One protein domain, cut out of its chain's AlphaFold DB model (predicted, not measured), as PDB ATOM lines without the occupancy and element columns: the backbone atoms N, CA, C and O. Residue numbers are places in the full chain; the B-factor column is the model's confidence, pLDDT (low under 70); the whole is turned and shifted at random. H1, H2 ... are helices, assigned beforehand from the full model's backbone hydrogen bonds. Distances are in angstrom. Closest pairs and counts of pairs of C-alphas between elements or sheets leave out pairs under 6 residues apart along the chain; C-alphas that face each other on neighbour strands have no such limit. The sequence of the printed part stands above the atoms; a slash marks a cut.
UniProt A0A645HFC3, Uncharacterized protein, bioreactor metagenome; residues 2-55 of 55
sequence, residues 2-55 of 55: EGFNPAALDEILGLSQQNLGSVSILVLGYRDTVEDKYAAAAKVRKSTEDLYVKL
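AT A GLANCE: This is residues 2 to 55 of the 55 residues of an uncharacterized protein of bioreactor metagenome (UniProt A0A645HFC3). This model has little regular structure: the chain makes a wide, open V, with H1 and a loop that folds back near residue 18 in one leg, a turn at residues 32 to 38, and residues 40 to 55, with H2, standing free as the other leg. The printed part has 54 residues, with two named helices, H1 then H2, and no named strand. The class is all helix, though the named elements hold only 12 residues. The whole is extended, with a radius of gyration of the C-alphas of 18.4 A, and flat, spanning 46 by 45 by 16 A.

HOW THE PARTS SIT: Start at H1, residues 6 to 13, where every O i to N i+4 pair is within hydrogen-bond range. H2, residues 48 to 51, is apart from it and too short for such a pair; its one O i to N i+3 pair is within range.

IN THESE COORDINATES: Find C-alpha 6 at (505.914, 466.359, 319.070); H1 runs 10.4 A from there to C-alpha 13. H2 ends at C-alpha 51, (491.605, 441.366, 308.325).

THE WHOLE: The C-alphas of Ile 12 and Leu 55, the two farthest apart, are 47.7 A apart. The link from H1 to H2 is long, 34 residues. The printed part has no cut, and no printed residue is under 70 in pLDDT.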
ATOM      1  N   GLU A   2     497.472 461.386 317.941       97.31
ATOM      2  CA  GLU A   2     498.705 461.508 317.145       97.31
ATOM      3  C   GLU A   2     498.796 462.865 316.425       97.31
ATOM      4  O   GLU A   2     499.874 463.290 316.036       97.31
ATOM      5  N   GLY A   3     497.680 463.594 316.299       97.19
ATOM      6  CA  GLY A   3     497.633 464.931 315.699       97.19
ATOM      7  C   GLY A   3     498.085 466.039 316.655       97.19
ATOM      8  O   GLY A   3     497.270 466.870 317.044       97.19
ATOM      9  N   PHE A   4     499.355 466.036 317.060       97.75
ATOM     10  CA  PHE A   4     499.983 467.096 317.862       97.75
ATOM     11  C   PHE A   4     501.382 467.434 317.317       97.75
ATOM     12  O   PHE A   4     501.879 466.748 316.429       97.75
ATOM     13  N   ASN A   5     502.013 468.506 317.812       98.19
ATOM     14  CA  ASN A   5     503.403 468.832 317.476       98.19
ATOM     15  C   ASN A   5     504.347 468.161 318.497       98.19
ATOM     16  O   ASN A   5     504.441 468.664 319.621       98.19
ATOM     17  N   PRO A   6     505.038 467.061 318.138       97.94
ATOM     18  CA  PRO A   6     505.914 466.359 319.070       97.94
ATOM     19  C   PRO A   6     507.116 467.204 319.491       97.94
ATOM     20  O   PRO A   6     507.418 467.258 320.674       97.94
ATOM     21  N   ALA A   7     507.729 467.961 318.575       97.94
ATOM     22  CA  ALA A   7     508.888 468.795 318.895       97.94
ATOM     23  C   ALA A   7     508.554 469.880 319.932       97.94
ATOM     24  O   ALA A   7     509.321 470.102 320.864       97.94
ATOM     25  N   ALA A   8     507.382 470.511 319.807       98.31
ATOM     26  CA  ALA A   8     506.931 471.501 320.784       98.31
ATOM     27  C   ALA A   8     506.649 470.869 322.158       98.31
ATOM     28  O   ALA A   8     506.963 471.467 323.185       98.31
ATOM     29  N   LEU A   9     506.068 469.664 322.200       98.06
ATOM     30  CA  LEU A   9     505.816 468.968 323.464       98.06
ATOM     31  C   LEU A   9     507.123 468.501 324.122       98.06
ATOM     32  O   LEU A   9     507.284 468.652 325.333       98.06
ATOM     33  N   ASP A  10     508.053 467.978 323.326       98.38
ATOM     34  CA  ASP A  10     509.374 467.538 323.772       98.38
ATOM     35  C   ASP A  10     510.177 468.698 324.366       98.38
ATOM     36  O   ASP A  10     510.825 468.520 325.398       98.38
ATOM     37  N   GLU A  11     510.101 469.887 323.757       98.44
ATOM     38  CA  GLU A  11     510.718 471.114 324.271       98.44
ATOM     39  C   GLU A  11     510.115 471.527 325.620       98.44
ATOM     40  O   GLU A  11     510.854 471.726 326.583       98.44
ATOM     41  N   ILE A  12     508.780 471.592 325.718       98.12
ATOM     42  CA  ILE A  12     508.069 471.984 326.950       98.12
ATOM     43  C   ILE A  12     508.391 471.040 328.116       98.12
ATOM     44  O   ILE A  12     508.496 471.477 329.262       98.12
ATOM     45  N   LEU A  13     508.527 469.743 327.837       98.12
ATOM     46  CA  LEU A  13     508.746 468.709 328.849       98.12
ATOM     47  C   LEU A  13     510.226 468.352 329.059       98.12
ATOM     48  O   LEU A  13     510.535 467.538 329.931       98.12
ATOM     49  N   GLY A  14     511.141 468.928 328.275       98.31
ATOM     50  CA  GLY A  14     512.568 468.615 328.342       98.31
ATOM     51  C   GLY A  14     512.870 467.135 328.078       98.31
ATOM     52  O   GLY A  14     513.649 466.511 328.807       98.31
ATOM     53  N   LEU A  15     512.199 466.537 327.089       98.31
ATOM     54  CA  LEU A  15     512.315 465.101 326.808       98.31
ATOM     55  C   LEU A  15     513.632 464.753 326.117       98.31
ATOM     56  O   LEU A  15     514.258 463.749 326.461       98.31
ATOM     57  N   SER A  16     514.118 465.621 325.230       95.81
ATOM     58  CA  SER A  16     515.379 465.415 324.514       95.81
ATOM     59  C   SER A  16     516.571 465.254 325.465       95.81
ATOM     60  O   SER A  16     517.430 464.404 325.243       95.81
ATOM     61  N   GLN A  17     516.609 466.009 326.569       97.31
ATOM     62  CA  GLN A  17     517.659 465.913 327.593       97.31
ATOM     63  C   GLN A  17     517.618 464.582 328.357       97.31
ATOM     64  O   GLN A  17     518.621 464.169 328.932       97.31
ATOM     65  N   GLN A  18     516.469 463.909 328.353       97.94
ATOM     66  CA  GLN A  18     516.255 462.602 328.973       97.94
ATOM     67  C   GLN A  18     516.415 461.454 327.969       97.94
ATOM     68  O   GLN A  18     516.184 460.300 328.326       97.94
ATOM     69  N   ASN A  19     516.808 461.754 326.724       97.94
ATOM     70  CA  ASN A  19     516.827 460.800 325.616       97.94
ATOM     71  C   ASN A  19     515.444 460.158 325.375       97.94
ATOM     72  O   ASN A  19     515.326 458.961 325.109       97.94
ATOM     73  N   LEU A  20     514.389 460.966 325.512       98.50
ATOM     74  CA  LEU A  20     512.995 460.604 325.275       98.50
ATOM     75  C   LEU A  20     512.411 461.459 324.144       98.50
ATOM     76  O   LEU A  20     512.902 462.548 323.860       98.50
ATOM     77  N   GLY A  21     511.329 460.972 323.536       97.75
ATOM     78  CA  GLY A  21     510.543 461.713 322.550       97.75
ATOM     79  C   GLY A  21     509.068 461.335 322.630       97.75
ATOM     80  O   GLY A  21     508.721 460.184 322.922       97.75
ATOM     81  N   SER A  22     508.190 462.306 322.411       97.81
ATOM     82  CA  SER A  22     506.745 462.105 322.447       97.81
ATOM     83  C   SER A  22     506.230 461.454 321.161       97.81
ATOM     84  O   SER A  22     506.585 461.833 320.048       97.81
ATOM     85  N   VAL A  23     505.364 460.446 321.319       97.38
ATOM     86  CA  VAL A  23     504.839 459.644 320.194       97.38
ATOM     87  C   VAL A  23     503.316 459.712 320.113       97.38
ATOM     88  O   VAL A  23     502.752 459.929 319.046       97.38
ATOM     89  N   SER A  24     502.625 459.533 321.238       97.69
ATOM     90  CA  SER A  24     501.163 459.571 321.289       97.69
ATOM     91  C   SER A  24     500.694 460.058 322.651       97.69
ATOM     92  O   SER A  24     501.334 459.796 323.669       97.69
ATOM     93  N   ILE A  25     499.556 460.750 322.668       97.88
ATOM     94  CA  ILE A  25     498.928 461.255 323.894       97.88
ATOM     95  C   ILE A  25     497.663 460.451 324.195       97.88
ATOM     96  O   ILE A  25     496.779 460.337 323.341       97.88
ATOM     97  N   LEU A  26     497.530 459.943 325.417       97.44
ATOM     98  CA  LEU A  26     496.314 459.294 325.902       97.44
ATOM     99  C   LEU A  26     495.626 460.194 326.932       97.44
ATOM    100  O   LEU A  26     496.119 460.361 328.042       97.44
ATOM    101  N   VAL A  27     494.481 460.767 326.559       96.62
ATOM    102  CA  VAL A  27     493.646 461.545 327.486       96.62
ATOM    103  C   VAL A  27     492.768 460.580 328.274       96.62
ATOM    104  O   VAL A  27     492.077 459.750 327.685       96.62
ATOM    105  N   LEU A  28     492.799 460.696 329.601       97.00
ATOM    106  CA  LEU A  28     492.013 459.881 330.523       97.00
ATOM    107  C   LEU A  28     491.064 460.768 331.330       97.00
ATOM    108  O   LEU A  28     491.413 461.886 331.700       97.00
ATOM    109  N   GLY A  29     489.866 460.256 331.608       96.38
ATOM    110  CA  GLY A  29     488.820 460.968 332.333       96.38
ATOM    111  C   GLY A  29     487.449 460.332 332.114       96.38
ATOM    112  O   GLY A  29     487.345 459.202 331.631       96.38
ATOM    113  N   TYR A  30     486.398 461.076 332.447       96.31
ATOM    114  CA  TYR A  30     485.017 460.705 332.146       96.31
ATOM    115  C   TYR A  30     484.531 461.475 330.920       96.31
ATOM    116  O   TYR A  30     484.876 462.642 330.741       96.31
ATOM    117  N   ARG A  31     483.751 460.809 330.064       95.31
ATOM    118  CA  ARG A  31     483.171 461.440 328.873       95.31
ATOM    119  C   ARG A  31     482.041 462.390 329.259       95.31
ATOM    120  O   ARG A  31     481.327 462.132 330.228       95.31
ATOM    121  N   ASP A  32     481.850 463.419 328.450       96.19
ATOM    122  CA  ASP A  32     480.643 464.235 328.490       96.19
ATOM    123  C   ASP A  32     479.454 463.404 327.986       96.19
ATOM    124  O   ASP A  32     479.542 462.748 326.948       96.19
ATOM    125  N   THR A  33     478.356 463.375 328.737       93.50
ATOM    126  CA  THR A  33     477.180 462.566 328.391       93.50
ATOM    127  C   THR A  33     476.285 463.213 327.333       93.50
ATOM    128  O   THR A  33     475.444 462.515 326.768       93.50
ATOM    129  N   VAL A  34     476.461 464.507 327.058       94.38
ATOM    130  CA  VAL A  34     475.679 465.294 326.095       94.38
ATOM    131  C   VAL A  34     476.474 465.513 324.807       94.38
ATOM    132  O   VAL A  34     475.953 465.277 323.719       94.38
ATOM    133  N   GLU A  35     477.745 465.907 324.918       96.12
ATOM    134  CA  GLU A  35     478.546 466.353 323.766       96.12
ATOM    135  C   GLU A  35     479.363 465.234 323.089       96.12
ATOM    136  O   GLU A  35     479.794 465.383 321.938       96.12
ATOM    137  N   ASP A  36     479.568 464.080 323.742       96.19
ATOM    138  CA  ASP A  36     480.242 462.931 323.118       96.19
ATOM    139  C   ASP A  36     479.312 462.203 322.133       96.19
ATOM    140  O   ASP A  36     478.773 461.122 322.392       96.19
ATOM    141  N   LYS A  37     479.175 462.781 320.939       94.44
ATOM    142  CA  LYS A  37     478.392 462.207 319.835       94.44
ATOM    143  C   LYS A  37     478.879 460.831 319.368       94.44
ATOM    144  O   LYS A  37     478.152 460.135 318.662       94.44
ATOM    145  N   TYR A  38     480.107 460.434 319.716       94.38
ATOM    146  CA  TYR A  38     480.668 459.142 319.326       94.38
ATOM    147  C   TYR A  38     480.441 458.056 320.379       94.38
ATOM    148  O   TYR A  38     480.600 456.877 320.061       94.38
ATOM    149  N   ALA A  39     480.002 458.413 321.591       95.06
ATOM    150  CA  ALA A  39     479.730 457.466 322.668       95.06
ATOM    151  C   ALA A  39     478.763 456.343 322.257       95.06
ATOM    152  O   ALA A  39     478.956 455.197 322.671       95.06
ATOM    153  N   ALA A  40     477.748 456.673 321.450       92.56
ATOM    154  CA  ALA A  40     476.710 455.753 320.981       92.56
ATOM    155  C   ALA A  40     476.923 455.253 319.539       92.56
ATOM    156  O   ALA A  40     476.122 454.464 319.037       92.56
ATOM    157  N   ALA A  41     477.977 455.700 318.852       95.75
ATOM    158  CA  ALA A  41     478.233 455.294 317.476       95.75
ATOM    159  C   ALA A  41     478.601 453.801 317.396       95.75
ATOM    160  O   ALA A  41     479.358 453.275 318.218       95.75
ATOM    161  N   ALA A  42     478.097 453.110 316.371       97.62
ATOM    162  CA  ALA A  42     478.454 451.718 316.123       97.62
ATOM    163  C   ALA A  42     479.960 451.586 315.839       97.62
ATOM    164  O   ALA A  42     480.555 452.382 315.109       97.62
ATOM    165  N   LYS A  43     480.595 450.550 316.399       97.31
ATOM    166  CA  LYS A  43     482.011 450.273 316.133       97.31
ATOM    167  C   LYS A  43     482.166 449.703 314.725       97.31
ATOM    168  O   LYS A  43     481.672 448.618 314.446       97.31
ATOM    169  N   VAL A  44     482.920 450.395 313.876       97.31
ATOM    170  CA  VAL A  44     483.259 449.928 312.522       97.31
ATOM    171  C   VAL A  44     484.656 449.305 312.529       97.31
ATOM    172  O   VAL A  44     485.588 449.867 313.110       97.31
ATOM    173  N   ARG A  45     484.810 448.120 311.935       97.75
ATOM    174  CA  ARG A  45     486.076 447.377 311.794       97.75
ATOM    175  C   ARG A  45     486.124 446.740 310.405       97.75
ATOM    176  O   ARG A  45     485.076 446.560 309.790       97.75
ATOM    177  N   LYS A  46     487.322 446.385 309.931       97.75
ATOM    178  CA  LYS A  46     487.455 445.498 308.766       97.75
ATOM    179  C   LYS A  46     486.751 444.170 309.051       97.75
ATOM    180  O   LYS A  46     486.733 443.726 310.202       97.75
ATOM    181  N   SER A  47     486.180 443.561 308.013       97.56
ATOM    182  CA  SER A  47     485.634 442.208 308.108       97.56
ATOM    183  C   SER A  47     486.750 441.224 308.487       97.56
ATOM    184  O   SER A  47     487.931 441.498 308.272       97.56
ATOM    185  N   THR A  48     486.407 440.074 309.068       96.75
ATOM    186  CA  THR A  48     487.407 439.034 309.370       96.75
ATOM    187  C   THR A  48     488.044 438.466 308.104       96.75
ATOM    188  O   THR A  48     489.209 438.086 308.136       96.75
ATOM    189  N   GLU A  49     487.297 438.446 307.001       96.25
ATOM    190  CA  GLU A  49     487.782 438.063 305.677       96.25
ATOM    191  C   GLU A  49     488.899 438.996 305.186       96.25
ATOM    192  O   GLU A  49     489.934 438.513 304.744       96.25
ATOM    193  N   ASP A  50     488.749 440.314 305.363       96.31
ATOM    194  CA  ASP A  50     489.767 441.299 304.958       96.31
ATOM    195  C   ASP A  50     490.904 441.467 305.973       96.31
ATOM    196  O   ASP A  50     491.976 441.988 305.652       96.31
ATOM    197  N   LEU A  51     490.649 441.145 307.243       97.50
ATOM    198  CA  LEU A  51     491.605 441.366 308.325       97.50
ATOM    199  C   LEU A  51     492.675 440.271 308.386       97.50
ATOM    200  O   LEU A  51     493.816 440.567 308.742       97.50
ATOM    201  N   TYR A  52     492.314 439.024 308.075       97.31
ATOM    202  CA  TYR A  52     493.203 437.875 308.217       97.31
ATOM    203  C   TYR A  52     493.634 437.321 306.861       97.31
ATOM    204  O   TYR A  52     492.806 436.976 306.026       97.31
ATOM    205  N   VAL A  53     494.941 437.123 306.692       96.62
ATOM    206  CA  VAL A  53     495.479 436.309 305.597       96.62
ATOM    207  C   VAL A  53     495.583 434.867 306.086       96.62
ATOM    208  O   VAL A  53     496.233 434.602 307.097       96.62
ATOM    209  N   LYS A  54     494.932 433.932 305.388       92.25
ATOM    210  CA  LYS A  54     495.105 432.491 305.622       92.25
ATOM    211  C   LYS A  54     496.291 432.003 304.791       92.25
ATOM    212  O   LYS A  54     496.299 432.220 303.582       92.25
ATOM    213  N   LEU A  55     497.271 431.403 305.464       89.44
ATOM    214  CA  LEU A  55     498.458 430.796 304.859       89.44
ATOM    215  C   LEU A  55     498.215 429.317 304.556       89.44
ATOM    216  O   LEU A  55     497.542 428.664 305.388       89.44
TER     217      LEU A  55